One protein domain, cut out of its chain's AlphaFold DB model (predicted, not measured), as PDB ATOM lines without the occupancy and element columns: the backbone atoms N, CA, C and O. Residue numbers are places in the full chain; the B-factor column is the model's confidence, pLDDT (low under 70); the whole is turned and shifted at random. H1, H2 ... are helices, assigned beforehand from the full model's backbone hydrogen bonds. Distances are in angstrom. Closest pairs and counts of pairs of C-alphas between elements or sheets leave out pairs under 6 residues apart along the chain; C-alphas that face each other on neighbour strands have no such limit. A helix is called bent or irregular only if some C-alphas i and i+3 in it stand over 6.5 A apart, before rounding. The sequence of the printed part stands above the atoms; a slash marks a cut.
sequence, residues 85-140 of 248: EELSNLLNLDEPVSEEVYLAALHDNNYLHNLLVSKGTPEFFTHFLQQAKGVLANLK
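AT A GLANCE: This is residues 85 to 140 of the 248 residues of an uncharacterized protein of Bacteroidales bacterium (UniProt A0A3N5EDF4). The long, kinked helix H4 and the shorter H3 lie side by side as a helical hairpin, and H1 and H2 lie over one side of it. H2 crosses the second half of H4, near the first residues of H3, while H1 is farther out and reaches H3 through its last residues. The printed part has 56 residues with four named helices in the order H1, H2, H3, H4 and no named strand, and its class is all helix. It is compact, with a radius of gyration of the C-alphas of 10.2 A and spans of 30 by 21 by 16 A.

IN THESE COORDINATES: H4, residues 122 to 138, is the longest helix and measures 24.6 A from C-alpha 122 at (2.042, -20.994, 69.126) to C-alpha 138 at (12.714, 1.092, 71.473). It has a kink of 40 degrees near residue 131 and is irregular, with C-alphas 130 and 133 7.1 A apart. H3, residues 109 to 118, is 13.9 A long, and H2, residues 99 to 107, is 12.3 A. H1, residues 85 to 91, is 9.7 A long and begins with C-alpha 85 at (-10.901, -7.075, 74.000).

HOW THE PARTS SIT: H4 and H3 touch as a hairpin, at a shallow tilt of 15 degrees and opposite ways; their closest C-alphas are those of Ser 118 and Phe 125, 4.9 A apart. H2 touches H4 about perpendicular, at 75 degrees, and H4 does so with residues 129 to 136 alone; the closest C-alphas, of Val 101 and Ala 132, are 5.0 A apart. H2 and H3 touch only at the corner by their link, where the C-alphas of Ala 105 and Leu 112 are 4.4 A apart. H1 and H3 only just touch, with 3 pairs of C-alphas within 8 A, the closest being those of Leu 91 and Leu 116 at 6.4 A; they run the same way at a steep tilt of 58 degrees. H1 and H2 are close but not clearly touching, with the C-alphas of Leu 87 and Tyr 102 closest at 7.2 A. H1 and H4 are apart. In H1, H2 and H3 every O i to N i+4 pair is within hydrogen-bond range, and in H4 10 of 13 are.

THE WHOLE: The two C-alphas farthest apart are those of Gly 120 and Lys 140, 30.7 A. The printed part has no cut. The links H2 to H3 and H3 to H4 are tight, and the link H1 to H2, with 7 residues, is short. The mean pLDDT of the printed part is 76.2, and 14 residues are under 70: residues 107 to 110, 114, 120, 123 to 125 and 136 to 140.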
ATOM      1  N   GLU A  85      -9.956  -5.990  74.262       84.44
ATOM      2  CA  GLU A  85     -10.901  -7.075  74.000       84.44
ATOM      3  C   GLU A  85     -11.062  -7.300  72.494       84.44
ATOM      4  O   GLU A  85     -11.003  -8.435  72.034       84.44
ATOM      5  N   GLU A  86     -11.174  -6.227  71.707       75.31
ATOM      6  CA  GLU A  86     -11.236  -6.328  70.246       75.31
ATOM      7  C   GLU A  86      -9.950  -6.911  69.650       75.31
ATOM      8  O   GLU A  86     -10.021  -7.810  68.810       75.31
ATOM      9  N   LEU A  87      -8.780  -6.472  70.127       83.81
ATOM     10  CA  LEU A  87      -7.504  -7.061  69.713       83.81
ATOM     11  C   LEU A  87      -7.390  -8.530  70.152       83.81
ATOM     12  O   LEU A  87      -6.905  -9.363  69.399       83.81
ATOM     13  N   SER A  88      -7.886  -8.884  71.334       89.38
ATOM     14  CA  SER A  88      -7.856 -10.269  71.834       89.38
ATOM     15  C   SER A  88      -8.733 -11.188  70.994       89.38
ATOM     16  O   SER A  88      -8.288 -12.256  70.584       89.38
ATOM     17  N   ASN A  89      -9.935 -10.728  70.641       84.00
ATOM     18  CA  ASN A  89     -10.833 -11.434  69.730       84.00
ATOM     19  C   ASN A  89     -10.180 -11.642  68.361       84.00
ATOM     20  O   ASN A  89     -10.235 -12.733  67.796       84.00
ATOM     21  N   LEU A  90      -9.511 -10.612  67.843       82.62
ATOM     22  CA  LEU A  90      -8.781 -10.690  66.583       82.62
ATOM     23  C   LEU A  90      -7.646 -11.732  66.642       82.62
ATOM     24  O   LEU A  90      -7.426 -12.479  65.683       82.62
ATOM     25  N   LEU A  91      -6.979 -11.843  67.791       85.69
ATOM     26  CA  LEU A  91      -5.922 -12.819  68.051       85.69
ATOM     27  C   LEU A  91      -6.437 -14.208  68.483       85.69
ATOM     28  O   LEU A  91      -5.631 -15.119  68.619       85.69
ATOM     29  N   ASN A  92      -7.755 -14.415  68.611       88.88
ATOM     30  CA  ASN A  92      -8.376 -15.601  69.229       88.88
ATOM     31  C   ASN A  92      -7.788 -15.940  70.611       88.88
ATOM     32  O   ASN A  92      -7.460 -17.093  70.888       88.88
ATOM     33  N   LEU A  93      -7.632 -14.933  71.462       86.62
ATOM     34  CA  LEU A  93      -7.260 -15.120  72.858       86.62
ATOM     35  C   LEU A  93      -8.512 -15.150  73.734       86.62
ATOM     36  O   LEU A  93      -9.380 -14.288  73.600       86.62
ATOM     37  N   ASP A  94      -8.568 -16.112  74.654       85.75
ATOM     38  CA  ASP A  94      -9.650 -16.219  75.642       85.75
ATOM     39  C   ASP A  94      -9.555 -15.135  76.730       85.75
ATOM     40  O   ASP A  94     -10.553 -14.776  77.356       85.75
ATOM     41  N   GLU A  95      -8.357 -14.585  76.941       85.81
ATOM     42  CA  GLU A  95      -8.095 -13.505  77.890       85.81
ATOM     43  C   GLU A  95      -7.688 -12.207  77.178       85.81
ATOM     44  O   GLU A  95      -7.038 -12.250  76.127       85.81
ATOM     45  N   PRO A  96      -8.002 -11.033  77.761       83.38
ATOM     46  CA  PRO A  96      -7.541  -9.760  77.231       83.38
ATOM     47  C   PRO A  96      -6.008  -9.694  77.124       83.38
ATOM     48  O   PRO A  96      -5.311  -9.848  78.130       83.38
ATOM     49  N   VAL A  97      -5.481  -9.357  75.941       90.31
ATOM     50  CA  VAL A  97      -4.057  -9.052  75.707       90.31
ATOM     51  C   VAL A  97      -3.522  -8.099  76.761       90.31
ATOM     52  O   VAL A  97      -4.255  -7.229  77.238       90.31
ATOM     53  N   SER A  98      -2.242  -8.209  77.114       91.38
ATOM     54  CA  SER A  98      -1.631  -7.274  78.060       91.38
ATOM     55  C   SER A  98      -1.673  -5.832  77.530       91.38
ATOM     56  O   SER A  98      -1.811  -5.586  76.328       91.38
ATOM     57  N   GLU A  99      -1.568  -4.858  78.436       81.44
ATOM     58  CA  GLU A  99      -1.523  -3.443  78.055       81.44
ATOM     59  C   GLU A  99      -0.327  -3.154  77.141       81.44
ATOM     60  O   GLU A  99      -0.452  -2.414  76.168       81.44
ATOM     61  N   GLU A 100       0.813  -3.794  77.396       86.12
ATOM     62  CA  GLU A 100       2.010  -3.645  76.577       86.12
ATOM     63  C   GLU A 100       1.809  -4.167  75.157       86.12
ATOM     64  O   GLU A 100       2.208  -3.495  74.210       86.12
ATOM     65  N   VAL A 101       1.171  -5.330  74.999       87.94
ATOM     66  CA  VAL A 101       0.868  -5.917  73.683       87.94
ATOM     67  C   VAL A 101      -0.084  -5.015  72.909       87.94
ATOM     68  O   VAL A 101       0.141  -4.747  71.732       87.94
ATOM     69  N   TYR A 102      -1.121  -4.505  73.576       85.31
ATOM     70  CA  TYR A 102      -2.081  -3.593  72.964       85.31
ATOM     71  C   TYR A 102      -1.426  -2.302  72.481       85.31
ATOM     72  O   TYR A 102      -1.639  -1.897  71.341       85.31
ATOM     73  N   LEU A 103      -0.599  -1.675  73.320       76.88
ATOM     74  CA  LEU A 103       0.118  -0.464  72.939       76.88
ATOM     75  C   LEU A 103       1.125  -0.753  71.819       76.88
ATOM     76  O   LEU A 103       1.121  -0.053  70.814       76.88
ATOM     77  N   ALA A 104       1.937  -1.806  71.926       78.62
ATOM     78  CA  ALA A 104       2.884  -2.173  70.873       78.62
ATOM     79  C   ALA A 104       2.178  -2.407  69.523       78.62
ATOM     80  O   ALA A 104       2.619  -1.890  68.503       78.62
ATOM     81  N   ALA A 105       1.036  -3.100  69.526       77.69
ATOM     82  CA  ALA A 105       0.214  -3.335  68.340       77.69
ATOM     83  C   ALA A 105      -0.435  -2.062  67.776       77.69
ATOM     84  O   ALA A 105      -0.638  -1.952  66.570       77.69
ATOM     85  N   LEU A 106      -0.750  -1.088  68.630       75.50
ATOM     86  CA  LEU A 106      -1.273   0.209  68.205       75.50
ATOM     87  C   LEU A 106      -0.194   1.081  67.535       75.50
ATOM     88  O   LEU A 106      -0.517   1.912  66.684       75.50
ATOM     89  N   HIS A 107       1.069   0.931  67.948       62.16
ATOM     90  CA  HIS A 107       2.168   1.826  67.570       62.16
ATOM     91  C   HIS A 107       3.094   1.267  66.488       62.16
ATOM     92  O   HIS A 107       3.691   2.045  65.749       62.16
ATOM     93  N   ASP A 108       3.200  -0.053  66.363       67.06
ATOM     94  CA  ASP A 108       4.055  -0.705  65.380       67.06
ATOM     95  C   ASP A 108       3.220  -1.649  64.502       67.06
ATOM     96  O   ASP A 108       2.838  -2.753  64.893       67.06
ATOM     97  N   ASN A 109       2.941  -1.199  63.274       63.22
ATOM     98  CA  ASN A 109       2.195  -1.977  62.285       63.22
ATOM     99  C   ASN A 109       2.902  -3.286  61.915       63.22
ATOM    100  O   ASN A 109       2.225  -4.259  61.591       63.22
ATOM    101  N   ASN A 110       4.238  -3.324  61.947       62.47
ATOM    102  CA  ASN A 110       4.984  -4.549  61.675       62.47
ATOM    103  C   ASN A 110       4.839  -5.513  62.849       62.47
ATOM    104  O   ASN A 110       4.605  -6.697  62.632       62.47
ATOM    105  N   TYR A 111       4.899  -5.012  64.085       76.62
ATOM    106  CA  TYR A 111       4.606  -5.812  65.271       76.62
ATOM    107  C   TYR A 111       3.177  -6.371  65.244       76.62
ATOM    108  O   TYR A 111       3.002  -7.576  65.404       76.62
ATOM    109  N   LEU A 112       2.161  -5.540  64.976       78.00
ATOM    110  CA  LEU A 112       0.769  -5.980  64.837       78.00
ATOM    111  C   LEU A 112       0.617  -7.024  63.727       78.00
ATOM    112  O   LEU A 112      -0.019  -8.055  63.935       78.00
ATOM    113  N   HIS A 113       1.205  -6.777  62.556       70.25
ATOM    114  CA  HIS A 113       1.186  -7.725  61.447       70.25
ATOM    115  C   HIS A 113       1.800  -9.066  61.859       70.25
ATOM    116  O   HIS A 113       1.153 -10.101  61.719       70.25
ATOM    117  N   ASN A 114       3.000  -9.039  62.440       68.12
ATOM    118  CA  ASN A 114       3.714 -10.222  62.915       68.12
ATOM    119  C   ASN A 114       2.920 -10.978  63.991       68.12
ATOM    120  O   ASN A 114       2.856 -12.207  63.977       68.12
ATOM    121  N   LEU A 115       2.251 -10.256  64.890       76.44
ATOM    122  CA  LEU A 115       1.383 -10.823  65.917       76.44
ATOM    123  C   LEU A 115       0.149 -11.515  65.310       76.44
ATOM    124  O   LEU A 115      -0.242 -12.589  65.759       76.44
ATOM    125  N   LEU A 116      -0.439 -10.941  64.257       77.19
ATOM    126  CA  LEU A 116      -1.605 -11.504  63.570       77.19
ATOM    127  C   LEU A 116      -1.268 -12.742  62.742       77.19
ATOM    128  O   LEU A 116      -2.004 -13.728  62.794       77.19
ATOM    129  N   VAL A 117      -0.167 -12.713  61.987       72.06
ATOM    130  CA  VAL A 117       0.237 -13.849  61.142       72.06
ATOM    131  C   VAL A 117       0.775 -15.017  61.969       72.06
ATOM    132  O   VAL A 117       0.596 -16.169  61.583       72.06
ATOM    133  N   SER A 118       1.369 -14.743  63.136       74.94
ATOM    134  CA  SER A 118       1.914 -15.779  64.024       74.94
ATOM    135  C   SER A 118       0.861 -16.512  64.856       74.94
ATOM    136  O   SER A 118       1.171 -17.559  65.413       74.94
ATOM    137  N   LYS A 119      -0.391 -16.041  64.897       76.62
ATOM    138  CA  LYS A 119      -1.520 -16.650  65.626       76.62
ATOM    139  C   LYS A 119      -1.687 -18.164  65.416       76.62
ATOM    140  O   LYS A 119      -2.110 -18.868  66.327       76.62
ATOM    141  N   GLY A 120      -1.384 -18.671  64.217       66.06
ATOM    142  CA  GLY A 120      -1.472 -20.100  63.886       66.06
ATOM    143  C   GLY A 120      -0.268 -20.942  64.331       66.06
ATOM    144  O   GLY A 120      -0.284 -22.158  64.172       66.06
ATOM    145  N   THR A 121       0.770 -20.302  64.868       74.31
ATOM    146  CA  THR A 121       2.051 -20.902  65.263       74.31
ATOM    147  C   THR A 121       2.370 -20.511  66.714       74.31
ATOM    148  O   THR A 121       2.914 -19.425  66.945       74.31
ATOM    149  N   PRO A 122       2.008 -21.350  67.705       72.75
ATOM    150  CA  PRO A 122       2.042 -20.994  69.126       72.75
ATOM    151  C   PRO A 122       3.390 -20.461  69.625       72.75
ATOM    152  O   PRO A 122       3.429 -19.558  70.464       72.75
ATOM    153  N   GLU A 123       4.498 -20.981  69.097       65.25
ATOM    154  CA  GLU A 123       5.856 -20.608  69.492       65.25
ATOM    155  C   GLU A 123       6.178 -19.162  69.097       65.25
ATOM    156  O   GLU A 123       6.631 -18.370  69.927       65.25
ATOM    157  N   PHE A 124       5.884 -18.788  67.849       58.38
ATOM    158  CA  PHE A 124       6.081 -17.424  67.355       58.38
ATOM    159  C   PHE A 124       5.090 -16.450  67.981       58.38
ATOM    160  O   PHE A 124       5.469 -15.346  68.364       58.38
ATOM    161  N   PHE A 125       3.837 -16.866  68.150       66.62
ATOM    162  CA  PHE A 125       2.820 -16.038  68.782       66.62
ATOM    163  C   PHE A 125       3.210 -15.660  70.215       66.62
ATOM    164  O   PHE A 125       3.218 -14.484  70.580       66.62
ATOM    165  N   THR A 126       3.639 -16.647  71.006       77.62
ATOM    166  CA  THR A 126       4.129 -16.428  72.374       77.62
ATOM    167  C   THR A 126       5.348 -15.508  72.392       77.62
ATOM    168  O   THR A 126       5.451 -14.627  73.248       77.62
ATOM    169  N   HIS A 127       6.257 -15.672  71.429       72.75
ATOM    170  CA  HIS A 127       7.428 -14.815  71.290       72.75
ATOM    171  C   HIS A 127       7.048 -13.344  71.057       72.75
ATOM    172  O   HIS A 127       7.548 -12.464  71.761       72.75
ATOM    173  N   PHE A 128       6.116 -13.063  70.142       71.31
ATOM    174  CA  PHE A 128       5.661 -11.694  69.886       71.31
ATOM    175  C   PHE A 128       4.903 -11.094  71.074       71.31
ATOM    176  O   PHE A 128       5.101  -9.920  71.390       71.31
ATOM    177  N   LEU A 129       4.113 -11.882  71.809       86.75
ATOM    178  CA  LEU A 129       3.492 -11.409  73.052       86.75
ATOM    179  C   LEU A 129       4.545 -10.971  74.089       86.75
ATOM    180  O   LEU A 129       4.388  -9.938  74.738       86.75
ATOM    181  N   GLN A 130       5.655 -11.705  74.211       87.12
ATOM    182  CA  GLN A 130       6.740 -11.385  75.149       87.12
ATOM    183  C   GLN A 130       7.601 -10.191  74.703       87.12
ATOM    184  O   GLN A 130       8.140  -9.467  75.546       87.12
ATOM    185  N   GLN A 131       7.710  -9.944  73.396       82.19
ATOM    186  CA  GLN A 131       8.500  -8.842  72.841       82.19
ATOM    187  C   GLN A 131       7.864  -7.457  72.997       82.19
ATOM    188  O   GLN A 131       8.567  -6.458  72.831       82.19
ATOM    189  N   ALA A 132       6.582  -7.366  73.363       83.56
ATOM    190  CA  ALA A 132       5.852  -6.100  73.463       83.56
ATOM    191  C   ALA A 132       6.601  -5.020  74.266       83.56
ATOM    192  O   ALA A 132       6.667  -3.857  73.870       83.56
ATOM    193  N   LYS A 133       7.247  -5.409  75.372       79.56
ATOM    194  CA  LYS A 133       8.049  -4.492  76.199       79.56
ATOM    195  C   LYS A 133       9.286  -3.958  75.479       79.56
ATOM    196  O   LYS A 133       9.616  -2.792  75.662       79.56
ATOM    197  N   GLY A 134       9.954  -4.786  74.678       74.44
ATOM    198  CA  GLY A 134      11.110  -4.382  73.876       74.44
ATOM    199  C   GLY A 134      10.716  -3.406  72.771       74.44
ATOM    200  O   GLY A 134      11.376  -2.387  72.596       74.44
ATOM    201  N   VAL A 135       9.581  -3.655  72.110       72.19
ATOM    202  CA  VAL A 135       9.002  -2.731  71.119       72.19
ATOM    203  C   VAL A 135       8.724  -1.371  71.761       72.19
ATOM    204  O   VAL A 135       9.181  -0.346  71.267       72.19
ATOM    205  N   LEU A 136       8.071  -1.351  72.927       69.44
ATOM    206  CA  LEU A 136       7.801  -0.110  73.661       69.44
ATOM    207  C   LEU A 136       9.060   0.575  74.213       69.44
ATOM    208  O   LEU A 136       9.057   1.792  74.379       69.44
ATOM    209  N   ALA A 137      10.112  -0.176  74.543       69.94
ATOM    210  CA  ALA A 137      11.379   0.385  75.007       69.94
ATOM    211  C   ALA A 137      12.140   1.075  73.868       69.94
ATOM    212  O   ALA A 137      12.676   2.160  74.073       69.94
ATOM    213  N   ASN A 138      12.110   0.498  72.666       59.62
ATOM    214  CA  ASN A 138      12.714   1.092  71.473       59.62
ATOM    215  C   ASN A 138      11.996   2.378  71.031       59.62
ATOM    216  O   ASN A 138      12.618   3.236  70.423       59.62
ATOM    217  N   LEU A 139      10.723   2.557  71.403       61.50
ATOM    218  CA  LEU A 139       9.981   3.808  71.195       61.50
ATOM    219  C   LEU A 139      10.367   4.936  72.176       61.50
ATOM    220  O   LEU A 139       9.870   6.047  72.029       61.50
ATOM    221  N   LYS A 140      11.190   4.669  73.201       45.62
ATOM    222  CA  LYS A 140      11.567   5.640  74.253       45.62
ATOM    223  C   LYS A 140      12.998   6.175  74.141       45.62
ATOM    224  O   LYS A 140      13.398   6.970  74.988       45.62
TER     225      LYS A 140